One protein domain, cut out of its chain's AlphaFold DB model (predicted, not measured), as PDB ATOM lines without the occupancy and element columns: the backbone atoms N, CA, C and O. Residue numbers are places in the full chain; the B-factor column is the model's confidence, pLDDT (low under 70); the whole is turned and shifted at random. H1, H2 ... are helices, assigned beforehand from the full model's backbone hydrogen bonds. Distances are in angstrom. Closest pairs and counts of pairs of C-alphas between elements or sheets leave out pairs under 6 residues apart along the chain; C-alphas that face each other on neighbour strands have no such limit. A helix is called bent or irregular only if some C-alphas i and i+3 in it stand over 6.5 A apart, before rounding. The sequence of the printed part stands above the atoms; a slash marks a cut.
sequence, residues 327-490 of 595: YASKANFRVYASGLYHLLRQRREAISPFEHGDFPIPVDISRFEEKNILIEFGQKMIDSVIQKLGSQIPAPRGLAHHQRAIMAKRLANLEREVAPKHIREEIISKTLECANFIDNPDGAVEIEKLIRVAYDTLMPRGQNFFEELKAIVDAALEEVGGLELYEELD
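AT A GLANCE: This is residues 327 to 490 of the 595 residues of an uncharacterized protein of Calditrichaeota bacterium (UniProt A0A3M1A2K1). One long helix, H6, runs nearly straight along much of a loose rod; H5 folds back alongside its first arm, H6a, as a hairpin, while H3 and the first part of H2, residues 333 to 341, pack on H6a at steeper angles. H2 and H4 slant away toward the same side, near the two ends of H3; at one end of the rod residues 356 to 361 stick out, and toward the other residues 467 to 473 of H6 run bare toward the small H7. The printed part has 164 residues with seven named helices, H1 to H7 in chain order, and no named strand: all helix. It is loose, with a radius of gyration of the C-alphas of 21.8 A and spans of 75 by 36 by 26 A.

HOW THE PARTS SIT: H1, residues 327 to 330, touches H3, residues 370 to 390, on residues 381 to 388 of H3 alone; the closest C-alphas, of Ala 328 and Val 385, are 5.2 A apart. H6, residues 443 to 479, was assigned as one helix by its hydrogen bonds but is bent, C-alphas 457 and 460 being 6.5 A apart; its arms H6a, residues 443 to 457, and H6b, residues 460 to 479, stand at a shallow tilt of 9 degrees. H2, residues 333 to 355, touches H6a with residues 333 to 341 alone, at a steep tilt of 62 degrees, closest at the C-alphas of Ser 338 and Ala 444, 4.9 A. H2 is irregular, C-alphas 350 and 353 being 7.2 A apart. H3 touches H6a at 40 degrees, a steep tilt, the same way, closest at the C-alphas of Ile 382 and Ala 454, 5.9 A. H4, residues 400 to 418, touches H3 at a steep tilt of 56 degrees, closest at the C-alphas of Leu 411 and Gly 390, 6.1 A. H4 touches H6b at a steep tilt of 55 degrees, closest at the C-alphas of Val 418 and Arg 461, 5.3 A. H5, residues 421 to 437, touches H3 at a steep tilt of 48 degrees, closest at the C-alphas of Ile 428 and Gly 378, 5.0 A. H5 and H6a form a hairpin at a shallow tilt of 9 degrees, closest at the C-alphas of Phe 437 and Gly 443, 4.6 A. H7, residues 484 to 490, touches no helix. Every O i to N i+4 pair is within hydrogen-bond range in H3, H4, H6b and H7, against 15 of 19 in H2, 9 of 13 in H5 and 8 of 11 in H6a; H1 is too short for such a pair.

IN THESE COORDINATES: H1 begins at C-alpha 327, (-36.510, -25.010, -16.974). H2 spans 31.3 A, H3 30.0 A, H4 26.2 A, H5 26.1 A, H6a 21.8 A and H6b 28.8 A. H7 ends at C-alpha 490, (-25.496, -14.250, -53.326).

THE WHOLE: The two C-alphas farthest apart, of Pro 360 and Gly 481, are 75.6 A apart. The printed part has no cut, and the H2 to H3 link, 14 residues, is long. Residues 393 to 410 and 468 to 490 have pLDDT under 70.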
ATOM      1  N   TYR A 327     -35.733 -23.766 -17.100       87.94
ATOM      2  CA  TYR A 327     -36.510 -25.010 -16.974       87.94
ATOM      3  C   TYR A 327     -36.103 -26.058 -18.018       87.94
ATOM      4  O   TYR A 327     -35.620 -27.140 -17.669       87.94
ATOM      5  N   ALA A 328     -36.234 -25.720 -19.302       85.88
ATOM      6  CA  ALA A 328     -35.974 -26.664 -20.384       85.88
ATOM      7  C   ALA A 328     -34.472 -26.900 -20.608       85.88
ATOM      8  O   ALA A 328     -34.069 -27.973 -21.068       85.88
ATOM      9  N   SER A 329     -33.634 -25.903 -20.319       82.25
ATOM     10  CA  SER A 329     -32.185 -25.957 -20.546       82.25
ATOM     11  C   SER A 329     -31.466 -26.802 -19.493       82.25
ATOM     12  O   SER A 329     -30.636 -27.629 -19.866       82.25
ATOM     13  N   LYS A 330     -31.820 -26.673 -18.204       80.88
ATOM     14  CA  LYS A 330     -31.193 -27.444 -17.112       80.88
ATOM     15  C   LYS A 330     -31.817 -28.822 -16.870       80.88
ATOM     16  O   LYS A 330     -31.192 -29.632 -16.194       80.88
ATOM     17  N   ALA A 331     -33.041 -29.074 -17.354       80.44
ATOM     18  CA  ALA A 331     -33.791 -30.333 -17.186       80.44
ATOM     19  C   ALA A 331     -33.909 -30.846 -15.725       80.44
ATOM     20  O   ALA A 331     -34.166 -32.021 -15.473       80.44
ATOM     21  N   ASN A 332     -33.728 -29.962 -14.738       84.00
ATOM     22  CA  ASN A 332     -33.687 -30.303 -13.314       84.00
ATOM     23  C   ASN A 332     -35.088 -30.220 -12.684       84.00
ATOM     24  O   ASN A 332     -35.339 -29.430 -11.769       84.00
ATOM     25  N   PHE A 333     -36.026 -30.990 -13.242       87.62
ATOM     26  CA  PHE A 333     -37.461 -30.885 -12.963       87.62
ATOM     27  C   PHE A 333     -37.779 -30.944 -11.466       87.62
ATOM     28  O   PHE A 333     -38.488 -30.076 -10.967       87.62
ATOM     29  N   ARG A 334     -37.165 -31.865 -10.717       81.19
ATOM     30  CA  ARG A 334     -37.342 -31.998  -9.262       81.19
ATOM     31  C   ARG A 334     -37.148 -30.698  -8.469       81.19
ATOM     32  O   ARG A 334     -37.902 -30.439  -7.531       81.19
ATOM     33  N   VAL A 335     -36.170 -29.863  -8.837       81.38
ATOM     34  CA  VAL A 335     -35.925 -28.568  -8.168       81.38
ATOM     35  C   VAL A 335     -37.045 -27.570  -8.468       81.38
ATOM     36  O   VAL A 335     -37.516 -26.886  -7.561       81.38
ATOM     37  N   TYR A 336     -37.527 -27.528  -9.712       82.50
ATOM     38  CA  TYR A 336     -38.669 -26.698 -10.106       82.50
ATOM     39  C   TYR A 336     -39.968 -27.143  -9.421       82.50
ATOM     40  O   TYR A 336     -40.700 -26.310  -8.888       82.50
ATOM     41  N   ALA A 337     -40.215 -28.453  -9.367       81.50
ATOM     42  CA  ALA A 337     -41.403 -29.051  -8.760       81.50
ATOM     43  C   ALA A 337     -41.463 -28.794  -7.252       81.50
ATOM     44  O   ALA A 337     -42.463 -28.302  -6.733       81.50
ATOM     45  N   SER A 338     -40.362 -29.071  -6.548       78.06
ATOM     46  CA  SER A 338     -40.287 -28.870  -5.105       78.06
ATOM     47  C   SER A 338     -40.248 -27.375  -4.742       78.06
ATOM     48  O   SER A 338     -40.787 -26.987  -3.708       78.06
ATOM     49  N   GLY A 339     -39.700 -26.511  -5.608       81.12
ATOM     50  CA  GLY A 339     -39.819 -25.054  -5.483       81.12
ATOM     51  C   GLY A 339     -41.264 -24.560  -5.600       81.12
ATOM     52  O   GLY A 339     -41.712 -23.781  -4.758       81.12
ATOM     53  N   LEU A 340     -42.014 -25.054  -6.592       84.62
ATOM     54  CA  LEU A 340     -43.434 -24.734  -6.776       84.62
ATOM     55  C   LEU A 340     -44.281 -25.243  -5.598       84.62
ATOM     56  O   LEU A 340     -45.095 -24.494  -5.065       84.62
ATOM     57  N   TYR A 341     -44.032 -26.467  -5.126       82.06
ATOM     58  CA  TYR A 341     -44.672 -27.041  -3.937       82.06
ATOM     59  C   TYR A 341     -44.518 -26.145  -2.694       82.06
ATOM     60  O   TYR A 341     -45.508 -25.808  -2.040       82.06
ATOM     61  N   HIS A 342     -43.294 -25.708  -2.376       82.19
ATOM     62  CA  HIS A 342     -43.067 -24.835  -1.220       82.19
ATOM     63  C   HIS A 342     -43.661 -23.435  -1.408       82.19
ATOM     64  O   HIS A 342     -44.199 -22.887  -0.447       82.19
ATOM     65  N   LEU A 343     -43.626 -22.884  -2.626       85.00
ATOM     66  CA  LEU A 343     -44.263 -21.606  -2.941       85.00
ATOM     67  C   LEU A 343     -45.780 -21.663  -2.693       85.00
ATOM     68  O   LEU A 343     -46.315 -20.804  -1.999       85.00
ATOM     69  N   LEU A 344     -46.464 -22.697  -3.186       84.19
ATOM     70  CA  LEU A 344     -47.913 -22.866  -3.017       84.19
ATOM     71  C   LEU A 344     -48.319 -23.074  -1.550       84.19
ATOM     72  O   LEU A 344     -49.352 -22.567  -1.117       84.19
ATOM     73  N   ARG A 345     -47.481 -23.734  -0.741       82.62
ATOM     74  CA  ARG A 345     -47.691 -23.801   0.716       82.62
ATOM     75  C   ARG A 345     -47.474 -22.443   1.392       82.62
ATOM     76  O   ARG A 345     -48.334 -22.006   2.151       82.62
ATOM     77  N   GLN A 346     -46.378 -21.751   1.076       83.25
ATOM     78  CA  GLN A 346     -46.044 -20.439   1.645       83.25
ATOM     79  C   GLN A 346     -47.060 -19.347   1.264       83.25
ATOM     80  O   GLN A 346     -47.297 -18.431   2.050       83.25
ATOM     81  N   ARG A 347     -47.729 -19.483   0.111       88.75
ATOM     82  CA  ARG A 347     -48.861 -18.641  -0.305       88.75
ATOM     83  C   ARG A 347     -49.951 -18.584   0.764       88.75
ATOM     84  O   ARG A 347     -50.462 -17.504   1.038       88.75
ATOM     85  N   ARG A 348     -50.309 -19.721   1.378       84.56
ATOM     86  CA  ARG A 348     -51.380 -19.785   2.393       84.56
ATOM     87  C   ARG A 348     -51.052 -18.929   3.621       84.56
ATOM     88  O   ARG A 348     -51.926 -18.242   4.130       84.56
ATOM     89  N   GLU A 349     -49.795 -18.928   4.056       84.50
ATOM     90  CA  GLU A 349     -49.323 -18.124   5.193       84.50
ATOM     91  C   GLU A 349     -49.188 -16.636   4.832       84.50
ATOM     92  O   GLU A 349     -49.584 -15.770   5.611       84.50
ATOM     93  N   ALA A 350     -48.646 -16.331   3.648       88.19
ATOM     94  CA  ALA A 350     -48.338 -14.962   3.235       88.19
ATOM     95  C   ALA A 350     -49.555 -14.158   2.744       88.19
ATOM     96  O   ALA A 350     -49.565 -12.942   2.905       88.19
ATOM     97  N   ILE A 351     -50.561 -14.807   2.143       92.88
ATOM     98  CA  ILE A 351     -51.702 -14.133   1.493       92.88
ATOM     99  C   ILE A 351     -52.972 -14.126   2.366       92.88
ATOM    100  O   ILE A 351     -53.764 -13.188   2.275       92.88
ATOM    101  N   SER A 352     -53.125 -15.082   3.291       89.75
ATOM    102  CA  SER A 352     -54.294 -15.173   4.186       89.75
ATOM    103  C   SER A 352     -54.658 -13.868   4.929       89.75
ATOM    104  O   SER A 352     -55.847 -13.539   4.956       89.75
ATOM    105  N   PRO A 353     -53.715 -13.058   5.468       90.00
ATOM    106  CA  PRO A 353     -54.064 -11.804   6.147       90.00
ATOM    107  C   PRO A 353     -54.777 -10.775   5.256       90.00
ATOM    108  O   PRO A 353     -55.479  -9.907   5.763       90.00
ATOM    109  N   PHE A 354     -54.594 -10.867   3.938       92.44
ATOM    110  CA  PHE A 354     -55.201  -9.972   2.954       92.44
ATOM    111  C   PHE A 354     -56.550 -10.523   2.464       92.44
ATOM    112  O   PHE A 354     -57.482  -9.755   2.250       92.44
ATOM    113  N   GLU A 355     -56.696 -11.852   2.378       88.94
ATOM    114  CA  GLU A 355     -57.957 -12.530   2.021       88.94
ATOM    115  C   GLU A 355     -59.069 -12.323   3.056       88.94
ATOM    116  O   GLU A 355     -60.235 -12.189   2.690       88.94
ATOM    117  N   HIS A 356     -58.717 -12.287   4.343       87.88
ATOM    118  CA  HIS A 356     -59.682 -12.175   5.442       87.88
ATOM    119  C   HIS A 356     -59.970 -10.722   5.869       87.88
ATOM    120  O   HIS A 356     -60.795 -10.498   6.751       87.88
ATOM    121  N   GLY A 357     -59.307  -9.730   5.261       83.06
ATOM    122  CA  GLY A 357     -59.404  -8.322   5.672       83.06
ATOM    123  C   GLY A 357     -58.619  -7.974   6.948       83.06
ATOM    124  O   GLY A 357     -58.737  -6.863   7.459       83.06
ATOM    125  N   ASP A 358     -57.765  -8.881   7.434       87.50
ATOM    126  CA  ASP A 358     -56.880  -8.712   8.598       87.50
ATOM    127  C   ASP A 358     -55.685  -7.764   8.329       87.50
ATOM    128  O   ASP A 358     -54.620  -7.874   8.956       87.50
ATOM    129  N   PHE A 359     -55.831  -6.816   7.401       93.44
ATOM    130  CA  PHE A 359     -54.796  -5.870   7.000       93.44
ATOM    131  C   PHE A 359     -55.407  -4.498   6.623       93.44
ATOM    132  O   PHE A 359     -56.422  -4.458   5.931       93.44
ATOM    133  N   PRO A 360     -54.821  -3.362   7.056       92.00
ATOM    134  CA  PRO A 360     -55.446  -2.034   6.965       92.00
ATOM    135  C   PRO A 360     -55.385  -1.352   5.586       92.00
ATOM    136  O   PRO A 360     -55.979  -0.292   5.419       92.00
ATOM    137  N   ILE A 361     -54.637  -1.899   4.623       94.12
ATOM    138  CA  ILE A 361     -54.423  -1.313   3.288       94.12
ATOM    139  C   ILE A 361     -54.910  -2.333   2.245       94.12
ATOM    140  O   ILE A 361     -54.535  -3.500   2.347       94.12
ATOM    141  N   PRO A 362     -55.720  -1.956   1.240       93.50
ATOM    142  CA  PRO A 362     -56.106  -2.877   0.177       93.50
ATOM    143  C   PRO A 362     -54.882  -3.272  -0.661       93.50
ATOM    144  O   PRO A 362     -54.118  -2.420  -1.107       93.50
ATOM    145  N   VAL A 363     -54.713  -4.572  -0.885       93.56
ATOM    146  CA  VAL A 363     -53.629  -5.162  -1.683       93.56
ATOM    147  C   VAL A 363     -54.274  -6.068  -2.724       93.56
ATOM    148  O   VAL A 363     -55.060  -6.943  -2.359       93.56
ATOM    149  N   ASP A 364     -53.959  -5.883  -4.008       93.06
ATOM    150  CA  ASP A 364     -54.422  -6.821  -5.036       93.06
ATOM    151  C   ASP A 364     -53.662  -8.148  -4.918       93.06
ATOM    152  O   ASP A 364     -52.448  -8.214  -5.104       93.06
ATOM    153  N   ILE A 365     -54.392  -9.211  -4.602       93.06
ATOM    154  CA  ILE A 365     -53.874 -10.574  -4.447       93.06
ATOM    155  C   ILE A 365     -54.317 -11.509  -5.582       93.06
ATOM    156  O   ILE A 365     -54.006 -12.700  -5.534       93.06
ATOM    157  N   SER A 366     -55.003 -10.997  -6.612       91.00
ATOM    158  CA  SER A 366     -55.546 -11.786  -7.733       91.00
ATOM    159  C   SER A 366     -54.468 -12.591  -8.468       91.00
ATOM    160  O   SER A 366     -54.638 -13.781  -8.747       91.00
ATOM    161  N   ARG A 367     -53.290 -11.994  -8.698       88.56
ATOM    162  CA  ARG A 367     -52.115 -12.677  -9.271       88.56
ATOM    163  C   ARG A 367     -51.628 -13.856  -8.419       88.56
ATOM    164  O   ARG A 367     -51.025 -14.790  -8.943       88.56
ATOM    165  N   PHE A 368     -51.903 -13.823  -7.117       92.06
ATOM    166  CA  PHE A 368     -51.507 -14.840  -6.148       92.06
ATOM    167  C   PHE A 368     -52.634 -15.812  -5.781       92.06
ATOM    168  O   PHE A 368     -52.467 -16.624  -4.869       92.06
ATOM    169  N   GLU A 369     -53.764 -15.807  -6.492       91.50
ATOM    170  CA  GLU A 369     -54.664 -16.962  -6.525       91.50
ATOM    171  C   GLU A 369     -53.897 -18.204  -7.003       91.50
ATOM    172  O   GLU A 369     -53.189 -18.161  -8.010       91.50
ATOM    173  N   GLU A 370     -54.066 -19.336  -6.316       91.19
ATOM    174  CA  GLU A 370     -53.379 -20.605  -6.617       91.19
ATOM    175  C   GLU A 370     -53.501 -21.016  -8.096       91.19
ATOM    176  O   GLU A 370     -52.525 -21.414  -8.734       91.19
ATOM    177  N   LYS A 371     -54.690 -20.817  -8.675       93.69
ATOM    178  CA  LYS A 371     -54.976 -21.033 -10.096       93.69
ATOM    179  C   LYS A 371     -54.127 -20.142 -11.012       93.69
ATOM    180  O   LYS A 371     -53.577 -20.633 -11.994       93.69
ATOM    181  N   ASN A 372     -54.012 -18.852 -10.703       94.69
ATOM    182  CA  ASN A 372     -53.312 -17.879 -11.546       94.69
ATOM    183  C   ASN A 372     -51.792 -18.056 -11.435       94.69
ATOM    184  O   ASN A 372     -51.099 -18.000 -12.450       94.69
ATOM    185  N   ILE A 373     -51.298 -18.417 -10.243       93.31
ATOM    186  CA  ILE A 373     -49.925 -18.893 -10.025       93.31
ATOM    187  C   ILE A 373     -49.624 -20.079 -10.957       93.31
ATOM    188  O   ILE A 373     -48.672 -20.025 -11.736       93.31
ATOM    189  N   LEU A 374     -50.443 -21.135 -10.916       94.75
ATOM    190  CA  LEU A 374     -50.238 -22.342 -11.725       94.75
ATOM    191  C   LEU A 374     -50.329 -22.069 -13.238       94.75
ATOM    192  O   LEU A 374     -49.554 -22.646 -13.999       94.75
ATOM    193  N   ILE A 375     -51.194 -21.152 -13.681       95.19
ATOM    194  CA  ILE A 375     -51.254 -20.711 -15.087       95.19
ATOM    195  C   ILE A 375     -49.985 -19.934 -15.484       95.19
ATOM    196  O   ILE A 375     -49.405 -20.230 -16.530       95.19
ATOM    197  N   GLU A 376     -49.508 -18.988 -14.660       94.44
ATOM    198  CA  GLU A 376     -48.289 -18.213 -14.954       94.44
ATOM    199  C   GLU A 376     -47.053 -19.135 -15.028       94.44
ATOM    200  O   GLU A 376     -46.211 -18.973 -15.913       94.44
ATOM    201  N   PHE A 377     -46.965 -20.158 -14.166       92.88
ATOM    202  CA  PHE A 377     -45.914 -21.182 -14.235       92.88
ATOM    203  C   PHE A 377     -46.058 -22.131 -15.433       92.88
ATOM    204  O   PHE A 377     -45.056 -22.417 -16.093       92.88
ATOM    205  N   GLY A 378     -47.280 -22.561 -15.763       94.69
ATOM    206  CA  GLY A 378     -47.574 -23.359 -16.958       94.69
ATOM    207  C   GLY A 378     -47.114 -22.666 -18.239       94.69
ATOM    208  O   GLY A 378     -46.410 -23.261 -19.057       94.69
ATOM    209  N   GLN A 379     -47.422 -21.372 -18.368       95.44
ATOM    210  CA  GLN A 379     -46.990 -20.565 -19.506       95.44
ATOM    211  C   GLN A 379     -45.461 -20.428 -19.573       95.44
ATOM    212  O   GLN A 379     -44.868 -20.650 -20.626       95.44
ATOM    213  N   LYS A 380     -44.796 -20.157 -18.444       93.50
ATOM    214  CA  LYS A 380     -43.330 -20.015 -18.398       93.50
ATOM    215  C   LYS A 380     -42.584 -21.302 -18.766       93.50
ATOM    216  O   LYS A 380     -41.549 -21.217 -19.425       93.50
ATOM    217  N   MET A 381     -43.114 -22.479 -18.416       93.56
ATOM    218  CA  MET A 381     -42.556 -23.761 -18.874       93.56
ATOM    219  C   MET A 381     -42.613 -23.908 -20.397       93.56
ATOM    220  O   MET A 381     -41.615 -24.288 -21.009       93.56
ATOM    221  N   ILE A 382     -43.760 -23.580 -21.005       93.81
ATOM    222  CA  ILE A 382     -43.943 -23.595 -22.466       93.81
ATOM    223  C   ILE A 382     -42.940 -22.639 -23.121       93.81
ATOM    224  O   ILE A 382     -42.209 -23.046 -24.026       93.81
ATOM    225  N   ASP A 383     -42.848 -21.403 -22.619       93.38
ATOM    226  CA  ASP A 383     -41.918 -20.386 -23.123       93.38
ATOM    227  C   ASP A 383     -40.462 -20.868 -23.066       93.38
ATOM    228  O   ASP A 383     -39.710 -20.656 -24.012       93.38
ATOM    229  N   SER A 384     -40.069 -21.567 -21.994       92.56
ATOM    230  CA  SER A 384     -38.715 -22.109 -21.833       92.56
ATOM    231  C   SER A 384     -38.374 -23.179 -22.871       92.56
ATOM    232  O   SER A 384     -37.270 -23.183 -23.425       92.56
ATOM    233  N   VAL A 385     -39.313 -24.083 -23.175       91.06
ATOM    234  CA  VAL A 385     -39.094 -25.121 -24.195       91.06
ATOM    235  C   VAL A 385     -39.088 -24.508 -25.597       91.06
ATOM    236  O   VAL A 385     -38.205 -24.830 -26.392       91.06
ATOM    237  N   ILE A 386     -39.990 -23.565 -25.886       87.94
ATOM    238  CA  ILE A 386     -39.995 -22.828 -27.160       87.94
ATOM    239  C   ILE A 386     -38.725 -21.981 -27.323       87.94
ATOM    240  O   ILE A 386     -38.161 -21.963 -28.414       87.94
ATOM    241  N   GLN A 387     -38.192 -21.366 -26.262       88.62
ATOM    242  CA  GLN A 387     -36.907 -20.657 -26.301       88.62
ATOM    243  C   GLN A 387     -35.732 -21.617 -26.566       88.62
ATOM    244  O   GLN A 387     -34.876 -21.313 -27.398       88.62
ATOM    245  N   LYS A 388     -35.707 -22.794 -25.921       86.88
ATOM    246  CA  LYS A 388     -34.686 -23.839 -26.144       86.88
ATOM    247  C   LYS A 388     -34.723 -24.418 -27.560       86.88
ATOM    248  O   LYS A 388     -33.678 -24.773 -28.099       86.88
ATOM    249  N   LEU A 389     -35.903 -24.564 -28.156       79.38
ATOM    250  CA  LEU A 389     -36.050 -24.992 -29.548       79.38
ATOM    251  C   LEU A 389     -35.721 -23.839 -30.511       79.38
ATOM    252  O   LEU A 389     -35.030 -24.040 -31.504       79.38
ATOM    253  N   GLY A 390     -36.117 -22.610 -30.176       73.50
ATOM    254  CA  GLY A 390     -35.821 -21.403 -30.943       73.50
ATOM    255  C   GLY A 390     -34.324 -21.127 -31.095       73.50
ATOM    256  O   GLY A 390     -33.893 -20.725 -32.173       73.50
ATOM    257  N   SER A 391     -33.512 -21.415 -30.071       76.62
ATOM    258  CA  SER A 391     -32.047 -21.294 -30.146       76.62
ATOM    259  C   SER A 391     -31.364 -22.356 -31.021       76.62
ATOM    260  O   SER A 391     -30.173 -22.228 -31.298       76.62
ATOM    261  N   GLN A 392     -32.094 -23.378 -31.484       72.31
ATOM    262  CA  GLN A 392     -31.607 -24.376 -32.447       72.31
ATOM    263  C   GLN A 392     -31.927 -23.994 -33.903       72.31
ATOM    264  O   GLN A 392     -31.401 -24.616 -34.824       72.31
ATOM    265  N   ILE A 393     -32.749 -22.960 -34.138       63.91
ATOM    266  CA  ILE A 393     -33.022 -22.441 -35.484       63.91
ATOM    267  C   ILE A 393     -31.730 -21.817 -36.047       63.91
ATOM    268  O   ILE A 393     -31.239 -20.839 -35.477       63.91
ATOM    269  N   PRO A 394     -31.195 -22.288 -37.193       59.12
ATOM    270  CA  PRO A 394     -30.004 -21.693 -37.787       59.12
ATOM    271  C   PRO A 394     -30.239 -20.231 -38.177       59.12
ATOM    272  O   PRO A 394     -31.243 -19.905 -38.822       59.12
ATOM    273  N   ALA A 395     -29.292 -19.354 -37.840       56.47
ATOM    274  CA  ALA A 395     -29.346 -17.956 -38.249       56.47
ATOM    275  C   ALA A 395     -29.320 -17.842 -39.793       56.47
ATOM    276  O   ALA A 395     -28.467 -18.459 -40.437       56.47
ATOM    277  N   PRO A 396     -30.243 -17.090 -40.421       54.31
ATOM    278  CA  PRO A 396     -30.197 -16.828 -41.859       54.31
ATOM    279  C   PRO A 396     -28.963 -15.989 -42.220       54.31
ATOM    280  O   PRO A 396     -28.553 -15.119 -41.455       54.31
ATOM    281  N   ARG A 397     -28.384 -16.217 -43.401       46.69
ATOM    282  CA  ARG A 397     -27.323 -15.363 -43.967       46.69
ATOM    283  C   ARG A 397     -27.941 -14.100 -44.604       46.69
ATOM    284  O   ARG A 397     -29.149 -14.068 -44.837       46.69
ATOM    285  N   GLY A 398     -27.133 -13.065 -44.845       45.53
ATOM    286  CA  GLY A 398     -27.565 -11.789 -45.443       45.53
ATOM    287  C   GLY A 398     -27.703 -10.621 -44.452       45.53
ATOM    288  O   GLY A 398     -27.244 -10.692 -43.314       45.53
ATOM    289  N   LEU A 399     -28.327  -9.520 -44.890       39.09
ATOM    290  CA  LEU A 399     -28.416  -8.259 -44.136       39.09
ATOM    291  C   LEU A 399     -29.248  -8.370 -42.843       39.09
ATOM    292  O   LEU A 399     -30.375  -8.874 -42.850       39.09
ATOM    293  N   ALA A 400     -28.740  -7.790 -41.750       46.38
ATOM    294  CA  ALA A 400     -29.285  -7.922 -40.392       46.38
ATOM    295  C   ALA A 400     -30.784  -7.590 -40.244       46.38
ATOM    296  O   ALA A 400     -31.498  -8.248 -39.483       46.38
ATOM    297  N   HIS A 401     -31.301  -6.608 -40.989       45.50
ATOM    298  CA  HIS A 401     -32.723  -6.257 -40.921       45.50
ATOM    299  C   HIS A 401     -33.628  -7.351 -41.525       45.50
ATOM    300  O   HIS A 401     -34.702  -7.635 -40.983       45.50
ATOM    301  N   HIS A 402     -33.183  -8.018 -42.595       50.19
ATOM    302  CA  HIS A 402     -33.883  -9.173 -43.162       50.19
ATOM    303  C   HIS A 402     -33.683 -10.422 -42.296       50.19
ATOM    304  O   HIS A 402     -34.645 -11.158 -42.078       50.19
ATOM    305  N   GLN A 403     -32.492 -10.618 -41.711       55.06
ATOM    306  CA  GLN A 403     -32.243 -11.705 -40.755       55.06
ATOM    307  C   GLN A 403     -33.237 -11.676 -39.584       55.06
ATOM    308  O   GLN A 403     -33.839 -12.705 -39.276       55.06
ATOM    309  N   ARG A 404     -33.465 -10.504 -38.969       60.69
ATOM    310  CA  ARG A 404     -34.433 -10.331 -37.867       60.69
ATOM    311  C   ARG A 404     -35.857 -10.716 -38.283       60.69
ATOM    312  O   ARG A 404     -36.512 -11.468 -37.566       60.69
ATOM    313  N   ALA A 405     -36.318 -10.266 -39.452       61.97
ATOM    314  CA  ALA A 405     -37.652 -10.597 -39.964       61.97
ATOM    315  C   ALA A 405     -37.811 -12.099 -40.283       61.97
ATOM    316  O   ALA A 405     -38.838 -12.702 -39.966       61.97
ATOM    317  N   ILE A 406     -36.780 -12.723 -40.863       57.06
ATOM    318  CA  ILE A 406     -36.760 -14.163 -41.156       57.06
ATOM    319  C   ILE A 406     -36.737 -14.980 -39.856       57.06
ATOM    320  O   ILE A 406     -37.487 -15.949 -39.747       57.06
ATOM    321  N   MET A 407     -35.947 -14.583 -38.854       67.06
ATOM    322  CA  MET A 407     -35.926 -15.247 -37.544       67.06
ATOM    323  C   MET A 407     -37.257 -15.110 -36.806       67.06
ATOM    324  O   MET A 407     -37.763 -16.114 -36.313       67.06
ATOM    325  N   ALA A 408     -37.879 -13.928 -36.802       68.56
ATOM    326  CA  ALA A 408     -39.214 -13.741 -36.232       68.56
ATOM    327  C   ALA A 408     -40.259 -14.654 -36.907       68.56
ATOM    328  O   ALA A 408     -41.034 -15.315 -36.221       68.56
ATOM    329  N   LYS A 409     -40.227 -14.773 -38.243       67.94
ATOM    330  CA  LYS A 409     -41.102 -15.693 -38.993       67.94
ATOM    331  C   LYS A 409     -40.815 -17.170 -38.680       67.94
ATOM    332  O   LYS A 409     -41.752 -17.953 -38.551       67.94
ATOM    333  N   ARG A 410     -39.542 -17.565 -38.541       66.50
ATOM    334  CA  ARG A 410     -39.146 -18.939 -38.173       66.50
ATOM    335  C   ARG A 410     -39.576 -19.297 -36.746       66.50
ATOM    336  O   ARG A 410     -40.102 -20.385 -36.547       66.50
ATOM    337  N   LEU A 411     -39.420 -18.377 -35.791       75.19
ATOM    338  CA  LEU A 411     -39.878 -18.535 -34.406       75.19
ATOM    339  C   LEU A 411     -41.408 -18.628 -34.321       75.19
ATOM    340  O   LEU A 411     -41.915 -19.536 -33.671       75.19
ATOM    341  N   ALA A 412     -42.141 -17.767 -35.033       74.56
ATOM    342  CA  ALA A 412     -43.605 -17.822 -35.081       74.56
ATOM    343  C   ALA A 412     -44.131 -19.126 -35.716       74.56
ATOM    344  O   ALA A 412     -45.128 -19.677 -35.256       74.56
ATOM    345  N   ASN A 413     -43.450 -19.654 -36.743       74.44
ATOM    346  CA  ASN A 413     -43.765 -20.971 -37.306       74.44
ATOM    347  C   ASN A 413     -43.491 -22.100 -36.295       74.44
ATOM    348  O   ASN A 413     -44.371 -22.925 -36.073       74.44
ATOM    349  N   LEU A 414     -42.309 -22.113 -35.663       77.50
ATOM    350  CA  LEU A 414     -41.953 -23.090 -34.625       77.50
ATOM    351  C   LEU A 414     -43.002 -23.100 -33.505       77.50
ATOM    352  O   LEU A 414     -43.506 -24.156 -33.137       77.50
ATOM    353  N   GLU A 415     -43.369 -21.927 -32.989       85.69
ATOM    354  CA  GLU A 415     -44.383 -21.793 -31.943       85.69
ATOM    355  C   GLU A 415     -45.748 -22.340 -32.390       85.69
ATOM    356  O   GLU A 415     -46.398 -23.055 -31.625       85.69
ATOM    357  N   ARG A 416     -46.160 -22.056 -33.633       86.44
ATOM    358  CA  ARG A 416     -47.443 -22.500 -34.194       86.44
ATOM    359  C   ARG A 416     -47.552 -24.022 -34.308       86.44
ATOM    360  O   ARG A 416     -48.608 -24.551 -33.972       86.44
ATOM    361  N   GLU A 417     -46.504 -24.713 -34.761       81.56
ATOM    362  CA  GLU A 417     -46.539 -26.179 -34.925       81.56
ATOM    363  C   GLU A 417     -46.256 -26.931 -33.609       81.56
ATOM    364  O   GLU A 417     -46.884 -27.954 -33.306       81.56
ATOM    365  N   VAL A 418     -45.330 -26.417 -32.793       82.88
ATOM    366  CA  VAL A 418     -44.883 -27.084 -31.560       82.88
ATOM    367  C   VAL A 418     -45.824 -26.817 -30.389       82.88
ATOM    368  O   VAL A 418     -46.207 -27.761 -29.700       82.88
ATOM    369  N   ALA A 419     -46.238 -25.563 -30.179       92.06
ATOM    370  CA  ALA A 419     -47.130 -25.149 -29.094       92.06
ATOM    371  C   ALA A 419     -48.404 -24.431 -29.604       92.06
ATOM    372  O   ALA A 419     -48.699 -23.311 -29.165       92.06
ATOM    373  N   PRO A 420     -49.211 -25.062 -30.488       93.06
ATOM    374  CA  PRO A 420     -50.519 -24.536 -30.859       93.06
ATOM    375  C   PRO A 420     -51.436 -24.446 -29.633       93.06
ATOM    376  O   PRO A 420     -51.268 -25.165 -28.645       93.06
ATOM    377  N   LYS A 421     -52.457 -23.585 -29.722       94.50
ATOM    378  CA  LYS A 421     -53.350 -23.232 -28.605       94.50
ATOM    379  C   LYS A 421     -53.855 -24.437 -27.789       94.50
ATOM    380  O   LYS A 421     -53.759 -24.396 -26.570       94.50
ATOM    381  N   HIS A 422     -54.295 -25.518 -28.437       95.06
ATOM    382  CA  HIS A 422     -54.812 -26.703 -27.740       95.06
ATOM    383  C   HIS A 422     -53.752 -27.436 -26.892       95.06
ATOM    384  O   HIS A 422     -54.075 -27.930 -25.819       95.06
ATOM    385  N   ILE A 423     -52.481 -27.452 -27.316       94.81
ATOM    386  CA  ILE A 423     -51.369 -28.037 -26.542       94.81
ATOM    387  C   ILE A 423     -50.965 -27.117 -25.385       94.81
ATOM    388  O   ILE A 423     -50.656 -27.591 -24.294       94.81
ATOM    389  N   ARG A 424     -51.024 -25.794 -25.584       95.81
ATOM    390  CA  ARG A 424     -50.851 -24.821 -24.492       95.81
ATOM    391  C   ARG A 424     -51.929 -25.014 -23.419       95.81
ATOM    392  O   ARG A 424     -51.608 -25.071 -22.237       95.81
ATOM    393  N   GLU A 425     -53.186 -25.179 -23.831       95.75
ATOM    394  CA  GLU A 425     -54.326 -25.452 -22.945       95.75
ATOM    395  C   GLU A 425     -54.194 -26.807 -22.222       95.75
ATOM    396  O   GLU A 425     -54.437 -26.871 -21.017       95.75
ATOM    397  N   GLU A 426     -53.726 -27.861 -22.899       95.25
ATOM    398  CA  GLU A 426     -53.430 -29.172 -22.295       95.25
ATOM    399  C   GLU A 426     -52.345 -29.081 -21.205       95.25
ATOM    400  O   GLU A 426     -52.552 -29.534 -20.077       95.25
ATOM    401  N   ILE A 427     -51.208 -28.444 -21.508       94.50
ATOM    402  CA  ILE A 427     -50.086 -28.271 -20.569       94.50
ATOM    403  C   ILE A 427     -50.497 -27.404 -19.369       94.50
ATOM    404  O   ILE A 427     -50.144 -27.715 -18.228       94.50
ATOM    405  N   ILE A 428     -51.282 -26.345 -19.589       95.81
ATOM    406  CA  ILE A 428     -51.814 -25.506 -18.506       95.81
ATOM    407  C   ILE A 428     -52.807 -26.303 -17.645       95.81
ATOM    408  O   ILE A 428     -52.717 -26.242 -16.419       95.81
ATOM    409  N   SER A 429     -53.684 -27.117 -18.246       95.62
ATOM    410  CA  SER A 429     -54.587 -28.011 -17.502       95.62
ATOM    411  C   SER A 429     -53.815 -29.017 -16.644       95.62
ATOM    412  O   SER A 429     -54.135 -29.199 -15.470       95.62
ATOM    413  N   LYS A 430     -52.745 -29.615 -17.182       94.12
ATOM    414  CA  LYS A 430     -51.852 -30.508 -16.428       94.12
ATOM    415  C   LYS A 430     -51.072 -29.782 -15.334       94.12
ATOM    416  O   LYS A 430     -50.835 -30.354 -14.275       94.12
ATOM    417  N   THR A 431     -50.734 -28.509 -15.531       93.38
ATOM    418  CA  THR A 431     -50.111 -27.692 -14.480       93.38
ATOM    419  C   THR A 431     -51.105 -27.386 -13.353       93.38
ATOM    420  O   THR A 431     -50.738 -27.460 -12.183       93.38
ATOM    421  N   LEU A 432     -52.382 -27.134 -13.668       95.19
ATOM    422  CA  LEU A 432     -53.442 -26.925 -12.670       95.19
ATOM    423  C   LEU A 432     -53.686 -28.154 -11.776       95.19
ATOM    424  O   LEU A 432     -54.022 -27.994 -10.603       95.19
ATOM    425  N   GLU A 433     -53.446 -29.371 -12.272       94.50
ATOM    426  CA  GLU A 433     -53.550 -30.600 -11.468       94.50
ATOM    427  C   GLU A 433     -52.571 -30.636 -10.274       94.50
ATOM    428  O   GLU A 433     -52.823 -31.379  -9.324       94.50
ATOM    429  N   CYS A 434     -51.519 -29.803 -10.262       91.50
ATOM    430  CA  CYS A 434     -50.551 -29.707  -9.160       91.50
ATOM    431  C   CYS A 434     -51.193 -29.303  -7.820       91.50
ATOM    432  O   CYS A 434     -50.692 -29.702  -6.767       91.50
ATOM    433  N   ALA A 435     -52.307 -28.560  -7.850       90.94
ATOM    434  CA  ALA A 435     -53.045 -28.139  -6.655       90.94
ATOM    435  C   ALA A 435     -53.440 -29.325  -5.754       90.94
ATOM    436  O   ALA A 435     -53.303 -29.270  -4.532       90.94
ATOM    437  N   ASN A 436     -53.824 -30.453  -6.365       92.06
ATOM    438  CA  ASN A 436     -54.278 -31.660  -5.664       92.06
ATOM    439  C   ASN A 436     -53.190 -32.335  -4.804       92.06
ATOM    440  O   ASN A 436     -53.492 -33.245  -4.033       92.06
ATOM    441  N   PHE A 437     -51.927 -31.921  -4.943       90.50
ATOM    442  CA  PHE A 437     -50.769 -32.562  -4.320       90.50
ATOM    443  C   PHE A 437     -50.073 -31.688  -3.263       90.50
ATOM    444  O   PHE A 437     -49.132 -32.154  -2.626       90.50
ATOM    445  N   ILE A 438     -50.538 -30.456  -3.022       81.50
ATOM    446  CA  ILE A 438     -49.926 -29.504  -2.070       81.50
ATOM    447  C   ILE A 438     -49.891 -30.060  -0.632       81.50
ATOM    448  O   ILE A 438     -48.906 -29.877   0.086       81.50
ATOM    449  N   ASP A 439     -50.935 -30.781  -0.222       82.06
ATOM    450  CA  ASP A 439     -51.066 -31.360   1.123       82.06
ATOM    451  C   ASP A 439     -50.580 -32.824   1.220       82.06
ATOM    452  O   ASP A 439     -50.636 -33.435   2.285       82.06
ATOM    453  N   ASN A 440     -50.061 -33.394   0.125       83.31
ATOM    454  CA  ASN A 440     -49.488 -34.744   0.098       83.31
ATOM    455  C   ASN A 440     -48.014 -34.718   0.582       83.31
ATOM    456  O   ASN A 440     -47.242 -33.891   0.085       83.31
ATOM    457  N   PRO A 441     -47.582 -35.614   1.500       76.06
ATOM    458  CA  PRO A 441     -46.172 -35.778   1.874       76.06
ATOM    459  C   PRO A 441     -45.223 -36.020   0.690       76.06
ATOM    460  O   PRO A 441     -44.147 -35.430   0.646       76.06
ATOM    461  N   ASP A 442     -45.644 -36.816  -0.299       82.81
ATOM    462  CA  ASP A 442     -44.888 -37.092  -1.532       82.81
ATOM    463  C   ASP A 442     -45.226 -36.100  -2.666       82.81
ATOM    464  O   ASP A 442     -44.833 -36.286  -3.819       82.81
ATOM    465  N   GLY A 443     -45.951 -35.018  -2.358       78.75
ATOM    466  CA  GLY A 443     -46.544 -34.106  -3.340       78.75
ATOM    467  C   GLY A 443     -45.558 -33.505  -4.342       78.75
ATOM    468  O   GLY A 443     -45.891 -33.359  -5.516       78.75
ATOM    469  N   ALA A 444     -44.316 -33.241  -3.929       80.31
ATOM    470  CA  ALA A 444     -43.266 -32.753  -4.825       80.31
ATOM    471  C   ALA A 444     -42.908 -33.748  -5.954       80.31
ATOM    472  O   ALA A 444     -42.502 -33.313  -7.029       80.31
ATOM    473  N   VAL A 445     -43.078 -35.061  -5.740       87.81
ATOM    474  CA  VAL A 445     -42.806 -36.109  -6.745       87.81
ATOM    475  C   VAL A 445     -43.947 -36.212  -7.760       87.81
ATOM    476  O   VAL A 445     -43.699 -36.384  -8.951       87.81
ATOM    477  N   GLU A 446     -45.197 -36.056  -7.324       90.69
ATOM    478  CA  GLU A 446     -46.347 -36.016  -8.238       90.69
ATOM    479  C   GLU A 446     -46.371 -34.715  -9.056       90.69
ATOM    480  O   GLU A 446     -46.576 -34.750 -10.270       90.69
ATOM    481  N   ILE A 447     -46.037 -33.578  -8.430       88.69
ATOM    482  CA  ILE A 447     -45.839 -32.302  -9.132       88.69
ATOM    483  C   ILE A 447     -44.694 -32.415 -10.150       88.69
ATOM    484  O   ILE A 447     -44.831 -31.877 -11.245       88.69
ATOM    485  N   GLU A 448     -43.606 -33.151  -9.868       92.94
ATOM    486  CA  GLU A 448     -42.519 -33.364 -10.842       92.94
ATOM    487  C   GLU A 448     -43.024 -34.022 -12.134       92.94
ATOM    488  O   GLU A 448     -42.669 -33.574 -13.227       92.94
ATOM    489  N   LYS A 449     -43.903 -35.028 -12.030       92.75
ATOM    490  CA  LYS A 449     -44.519 -35.683 -13.199       92.75
ATOM    491  C   LYS A 449     -45.387 -34.711 -14.002       92.75
ATOM    492  O   LYS A 449     -45.343 -34.736 -15.229       92.75
ATOM    493  N   LEU A 450     -46.154 -33.856 -13.323       92.44
ATOM    494  CA  LEU A 450     -47.060 -32.901 -13.965       92.44
ATOM    495  C   LEU A 450     -46.318 -31.755 -14.656       92.44
ATOM    496  O   LEU A 450     -46.603 -31.465 -15.817       92.44
ATOM    497  N   ILE A 451     -45.327 -31.138 -14.002       88.50
ATOM    498  CA  ILE A 451     -44.565 -30.050 -14.636       88.50
ATOM    499  C   ILE A 451     -43.751 -30.550 -15.832       88.50
ATOM    500  O   ILE A 451     -43.550 -29.811 -16.792       88.50
ATOM    501  N   ARG A 452     -43.300 -31.811 -15.819       92.75
ATOM    502  CA  ARG A 452     -42.540 -32.422 -16.918       92.75
ATOM    503  C   ARG A 452     -43.301 -32.515 -18.237       92.75
ATOM    504  O   ARG A 452     -42.654 -32.517 -19.282       92.75
ATOM    505  N   VAL A 453     -44.637 -32.529 -18.209       90.94
ATOM    506  CA  VAL A 453     -45.485 -32.607 -19.414       90.94
ATOM    507  C   VAL A 453     -45.115 -31.525 -20.434       90.94
ATOM    508  O   VAL A 453     -45.064 -31.805 -21.626       90.94
ATOM    509  N   ALA A 454     -44.766 -30.312 -19.990       89.38
ATOM    510  CA  ALA A 454     -44.338 -29.247 -20.895       89.38
ATOM    511  C   ALA A 454     -43.075 -29.610 -21.701       89.38
ATOM    512  O   ALA A 454     -43.000 -29.319 -22.892       89.38
ATOM    513  N   TYR A 455     -42.093 -30.266 -21.078       92.62
ATOM    514  CA  TYR A 455     -40.877 -30.720 -21.754       92.62
ATOM    515  C   TYR A 455     -41.142 -31.952 -22.625       92.62
ATOM    516  O   TYR A 455     -40.818 -31.952 -23.814       92.62
ATOM    517  N   ASP A 456     -41.760 -32.976 -22.033       93.69
ATOM    518  CA  ASP A 456     -41.938 -34.291 -22.648       93.69
ATOM    519  C   ASP A 456     -42.940 -34.253 -23.833       93.69
ATOM    520  O   ASP A 456     -42.799 -35.038 -24.769       93.69
ATOM    521  N   THR A 457     -43.881 -33.292 -23.870       93.31
ATOM    522  CA  THR A 457     -44.798 -33.065 -25.011       93.31
ATOM    523  C   THR A 457     -44.209 -32.167 -26.108       93.31
ATOM    524  O   THR A 457     -44.425 -32.426 -27.295       93.31
ATOM    525  N   LEU A 458     -43.490 -31.092 -25.757       90.31
ATOM    526  CA  LEU A 458     -43.049 -30.084 -26.739       90.31
ATOM    527  C   LEU A 458     -41.707 -30.422 -27.405       90.31
ATOM    528  O   LEU A 458     -41.522 -30.111 -28.582       90.31
ATOM    529  N   MET A 459     -40.772 -31.076 -26.704       89.00
ATOM    530  CA  MET A 459     -39.461 -31.409 -27.281       89.00
ATOM    531  C   MET A 459     -39.544 -32.342 -28.508       89.00
ATOM    532  O   MET A 459     -38.913 -32.003 -29.512       89.00
ATOM    533  N   PRO A 460     -40.335 -33.441 -28.512       89.81
ATOM    534  CA  PRO A 460     -40.456 -34.305 -29.691       89.81
ATOM    535  C   PRO A 460     -41.122 -33.593 -30.876       89.81
ATOM    536  O   PRO A 460     -40.675 -33.723 -32.011       89.81
ATOM    537  N   ARG A 461     -42.138 -32.757 -30.614       86.88
ATOM    538  CA  ARG A 461     -42.771 -31.911 -31.642       86.88
ATOM    539  C   ARG A 461     -41.761 -30.968 -32.303       86.88
ATOM    540  O   ARG A 461     -41.793 -30.798 -33.517       86.88
ATOM    541  N   GLY A 462     -40.853 -30.389 -31.515       78.75
ATOM    542  CA  GLY A 462     -39.754 -29.571 -32.023       78.75
ATOM    543  C   GLY A 462     -38.783 -30.345 -32.913       78.75
ATOM    544  O   GLY A 462     -38.367 -29.826 -33.944       78.75
ATOM    545  N   GLN A 463     -38.456 -31.589 -32.554       80.88
ATOM    546  CA  GLN A 463     -37.589 -32.454 -33.363       80.88
ATOM    547  C   GLN A 463     -38.229 -32.773 -34.720       80.88
ATOM    548  O   GLN A 463     -37.617 -32.483 -35.747       80.88
ATOM    549  N   ASN A 464     -39.487 -33.230 -34.733       78.88
ATOM    550  CA  ASN A 464     -40.232 -33.490 -35.969       78.88
ATOM    551  C   ASN A 464     -40.292 -32.246 -36.875       78.88
ATOM    552  O   ASN A 464     -40.018 -32.339 -38.067       78.88
ATOM    553  N   PHE A 465     -40.575 -31.064 -36.309       74.94
ATOM    554  CA  PHE A 465     -40.591 -29.801 -37.056       74.94
ATOM    555  C   PHE A 465     -39.244 -29.496 -37.734       74.94
ATOM    556  O   PHE A 465     -39.224 -29.021 -38.870       74.94
ATOM    557  N   PHE A 466     -38.112 -29.771 -37.076       71.94
ATOM    558  CA  PHE A 466     -36.791 -29.581 -37.684       71.94
ATOM    559  C   PHE A 466     -36.465 -30.631 -38.757       71.94
ATOM    560  O   PHE A 466     -35.811 -30.289 -39.743       71.94
ATOM    561  N   GLU A 467     -36.938 -31.869 -38.610       75.12
ATOM    562  CA  GLU A 467     -36.798 -32.920 -39.628       75.12
ATOM    563  C   GLU A 467     -37.640 -32.614 -40.881       75.12
ATOM    564  O   GLU A 467     -37.120 -32.666 -41.996       75.12
ATOM    565  N   GLU A 468     -38.897 -32.190 -40.709       68.00
ATOM    566  CA  GLU A 468     -39.780 -31.730 -41.791       68.00
ATOM    567  C   GLU A 468     -39.220 -30.484 -42.496       68.00
ATOM    568  O   GLU A 468     -39.140 -30.447 -43.727       68.00
ATOM    569  N   LEU A 469     -38.766 -29.481 -41.732       64.38
ATOM    570  CA  LEU A 469     -38.122 -28.279 -42.271       64.38
ATOM    571  C   LEU A 469     -36.897 -28.642 -43.118       64.38
ATOM    572  O   LEU A 469     -36.698 -28.058 -44.185       64.38
ATOM    573  N   LYS A 470     -36.084 -29.600 -42.655       67.12
ATOM    574  CA  LYS A 470     -34.916 -30.069 -43.399       67.12
ATOM    575  C   LYS A 470     -35.334 -30.767 -44.693       67.12
ATOM    576  O   LYS A 470     -34.814 -30.407 -45.740       67.12
ATOM    577  N   ALA A 471     -36.296 -31.689 -44.650       68.12
ATOM    578  CA  ALA A 471     -36.775 -32.390 -45.844       68.12
ATOM    579  C   ALA A 471     -37.329 -31.427 -46.915       68.12
ATOM    580  O   ALA A 471     -37.079 -31.622 -48.101       68.12
ATOM    581  N   ILE A 472     -38.017 -30.353 -46.504       60.00
ATOM    582  CA  ILE A 472     -38.495 -29.295 -47.409       60.00
ATOM    583  C   ILE A 472     -37.328 -28.514 -48.039       60.00
ATOM    584  O   ILE A 472     -37.384 -28.179 -49.220       60.00
ATOM    585  N   VAL A 473     -36.272 -28.215 -47.274       58.94
ATOM    586  CA  VAL A 473     -35.073 -27.528 -47.790       58.94
ATOM    587  C   VAL A 473     -34.276 -28.431 -48.733       58.94
ATOM    588  O   VAL A 473     -33.908 -27.979 -49.813       58.94
ATOM    589  N   ASP A 474     -34.051 -29.691 -48.355       60.91
ATOM    590  CA  ASP A 474     -33.320 -30.673 -49.160       60.91
ATOM    591  C   ASP A 474     -34.047 -30.889 -50.513       60.91
ATOM    592  O   ASP A 474     -33.429 -30.760 -51.568       60.91
ATOM    593  N   ALA A 475     -35.378 -31.071 -50.512       57.66
ATOM    594  CA  ALA A 475     -36.176 -31.206 -51.740       57.66
ATOM    595  C   ALA A 475     -36.173 -29.941 -52.624       57.66
ATOM    596  O   ALA A 475     -36.068 -30.036 -53.846       57.66
ATOM    597  N   ALA A 476     -36.236 -28.743 -52.030       52.41
ATOM    598  CA  ALA A 476     -36.165 -27.490 -52.786       52.41
ATOM    599  C   ALA A 476     -34.782 -27.259 -53.432       52.41
ATOM    600  O   ALA A 476     -34.690 -26.602 -54.470       52.41
ATOM    601  N   LEU A 477     -33.706 -27.799 -52.847       52.56
ATOM    602  CA  LEU A 477     -32.364 -27.773 -53.439       52.56
ATOM    603  C   LEU A 477     -32.224 -28.763 -54.609       52.56
ATOM    604  O   LEU A 477     -31.490 -28.473 -55.559       52.56
ATOM    605  N   GLU A 478     -32.943 -29.890 -54.569       56.88
ATOM    606  CA  GLU A 478     -33.031 -30.846 -55.681       56.88
ATOM    607  C   GLU A 478     -33.853 -30.286 -56.859       56.88
ATOM    608  O   GLU A 478     -33.381 -30.334 -57.996       56.88
ATOM    609  N   GLU A 479     -35.029 -29.690 -56.616       51.78
ATOM    610  CA  GLU A 479     -35.885 -29.130 -57.684       51.78
ATOM    611  C   GLU A 479     -35.264 -27.926 -58.415       51.78
ATOM    612  O   GLU A 479     -35.481 -27.755 -59.615       51.78
ATOM    613  N   VAL A 480     -34.490 -27.086 -57.715       48.88
ATOM    614  CA  VAL A 480     -33.872 -25.869 -58.285       48.88
ATOM    615  C   VAL A 480     -32.562 -26.164 -59.034       48.88
ATOM    616  O   VAL A 480     -32.046 -25.293 -59.731       48.88
ATOM    617  N   GLY A 481     -32.036 -27.390 -58.954       41.84
ATOM    618  CA  GLY A 481     -30.833 -27.783 -59.692       41.84
ATOM    619  C   GLY A 481     -29.513 -27.383 -59.025       41.84
ATOM    620  O   GLY A 481     -28.582 -27.001 -59.720       41.84
ATOM    621  N   GLY A 482     -29.413 -27.509 -57.696       42.25
ATOM    622  CA  GLY A 482     -28.127 -27.617 -56.992       42.25
ATOM    623  C   GLY A 482     -27.229 -26.370 -56.967       42.25
ATOM    624  O   GLY A 482     -26.308 -26.244 -57.764       42.25
ATOM    625  N   LEU A 483     -27.403 -25.533 -55.936       46.97
ATOM    626  CA  LEU A 483     -26.536 -24.406 -55.526       46.97
ATOM    627  C   LEU A 483     -26.329 -23.236 -56.504       46.97
ATOM    628  O   LEU A 483     -26.311 -22.109 -56.015       46.97
ATOM    629  N   GLU A 484     -26.204 -23.438 -57.817       44.94
ATOM    630  CA  GLU A 484     -25.754 -22.383 -58.747       44.94
ATOM    631  C   GLU A 484     -26.647 -21.128 -58.696       44.94
ATOM    632  O   GLU A 484     -26.134 -20.022 -58.558       44.94
ATOM    633  N   LEU A 485     -27.977 -21.276 -58.645       40.78
ATOM    634  CA  LEU A 485     -28.896 -20.132 -58.508       40.78
ATOM    635  C   LEU A 485     -28.843 -19.455 -57.119       40.78
ATOM    636  O   LEU A 485     -29.224 -18.293 -56.974       40.78
ATOM    637  N   TYR A 486     -28.390 -20.169 -56.084       41.75
ATOM    638  CA  TYR A 486     -28.202 -19.612 -54.740       41.75
ATOM    639  C   TYR A 486     -26.907 -18.792 -54.672       41.75
ATOM    640  O   TYR A 486     -26.898 -17.735 -54.049       41.75
ATOM    641  N   GLU A 487     -25.845 -19.235 -55.354       42.72
ATOM    642  CA  GLU A 487     -24.595 -18.479 -55.502       42.72
ATOM    643  C   GLU A 487     -24.743 -17.311 -56.496       42.72
ATOM    644  O   GLU A 487     -24.222 -16.229 -56.230       42.72
ATOM    645  N   GLU A 488     -25.533 -17.442 -57.572       35.62
ATOM    646  CA  GLU A 488     -25.885 -16.305 -58.438       35.62
ATOM    647  C   GLU A 488     -26.664 -15.224 -57.672       35.62
ATOM    648  O   GLU A 488     -26.362 -14.040 -57.825       35.62
ATOM    649  N   LEU A 489     -27.611 -15.598 -56.803       36.28
ATOM    650  CA  LEU A 489     -28.325 -14.639 -55.950       36.28
ATOM    651  C   LEU A 489     -27.432 -14.026 -54.857       36.28
ATOM    652  O   LEU A 489     -27.563 -12.833 -54.590       36.28
ATOM    653  N   ASP A 490     -26.501 -14.786 -54.267       35.97
ATOM    654  CA  ASP A 490     -25.496 -14.250 -53.326       35.97
ATOM    655  C   ASP A 490     -24.527 -13.281 -54.044       35.97
ATOM    656  O   ASP A 490     -24.103 -12.277 -53.471       35.97
TER     657      ASP A 490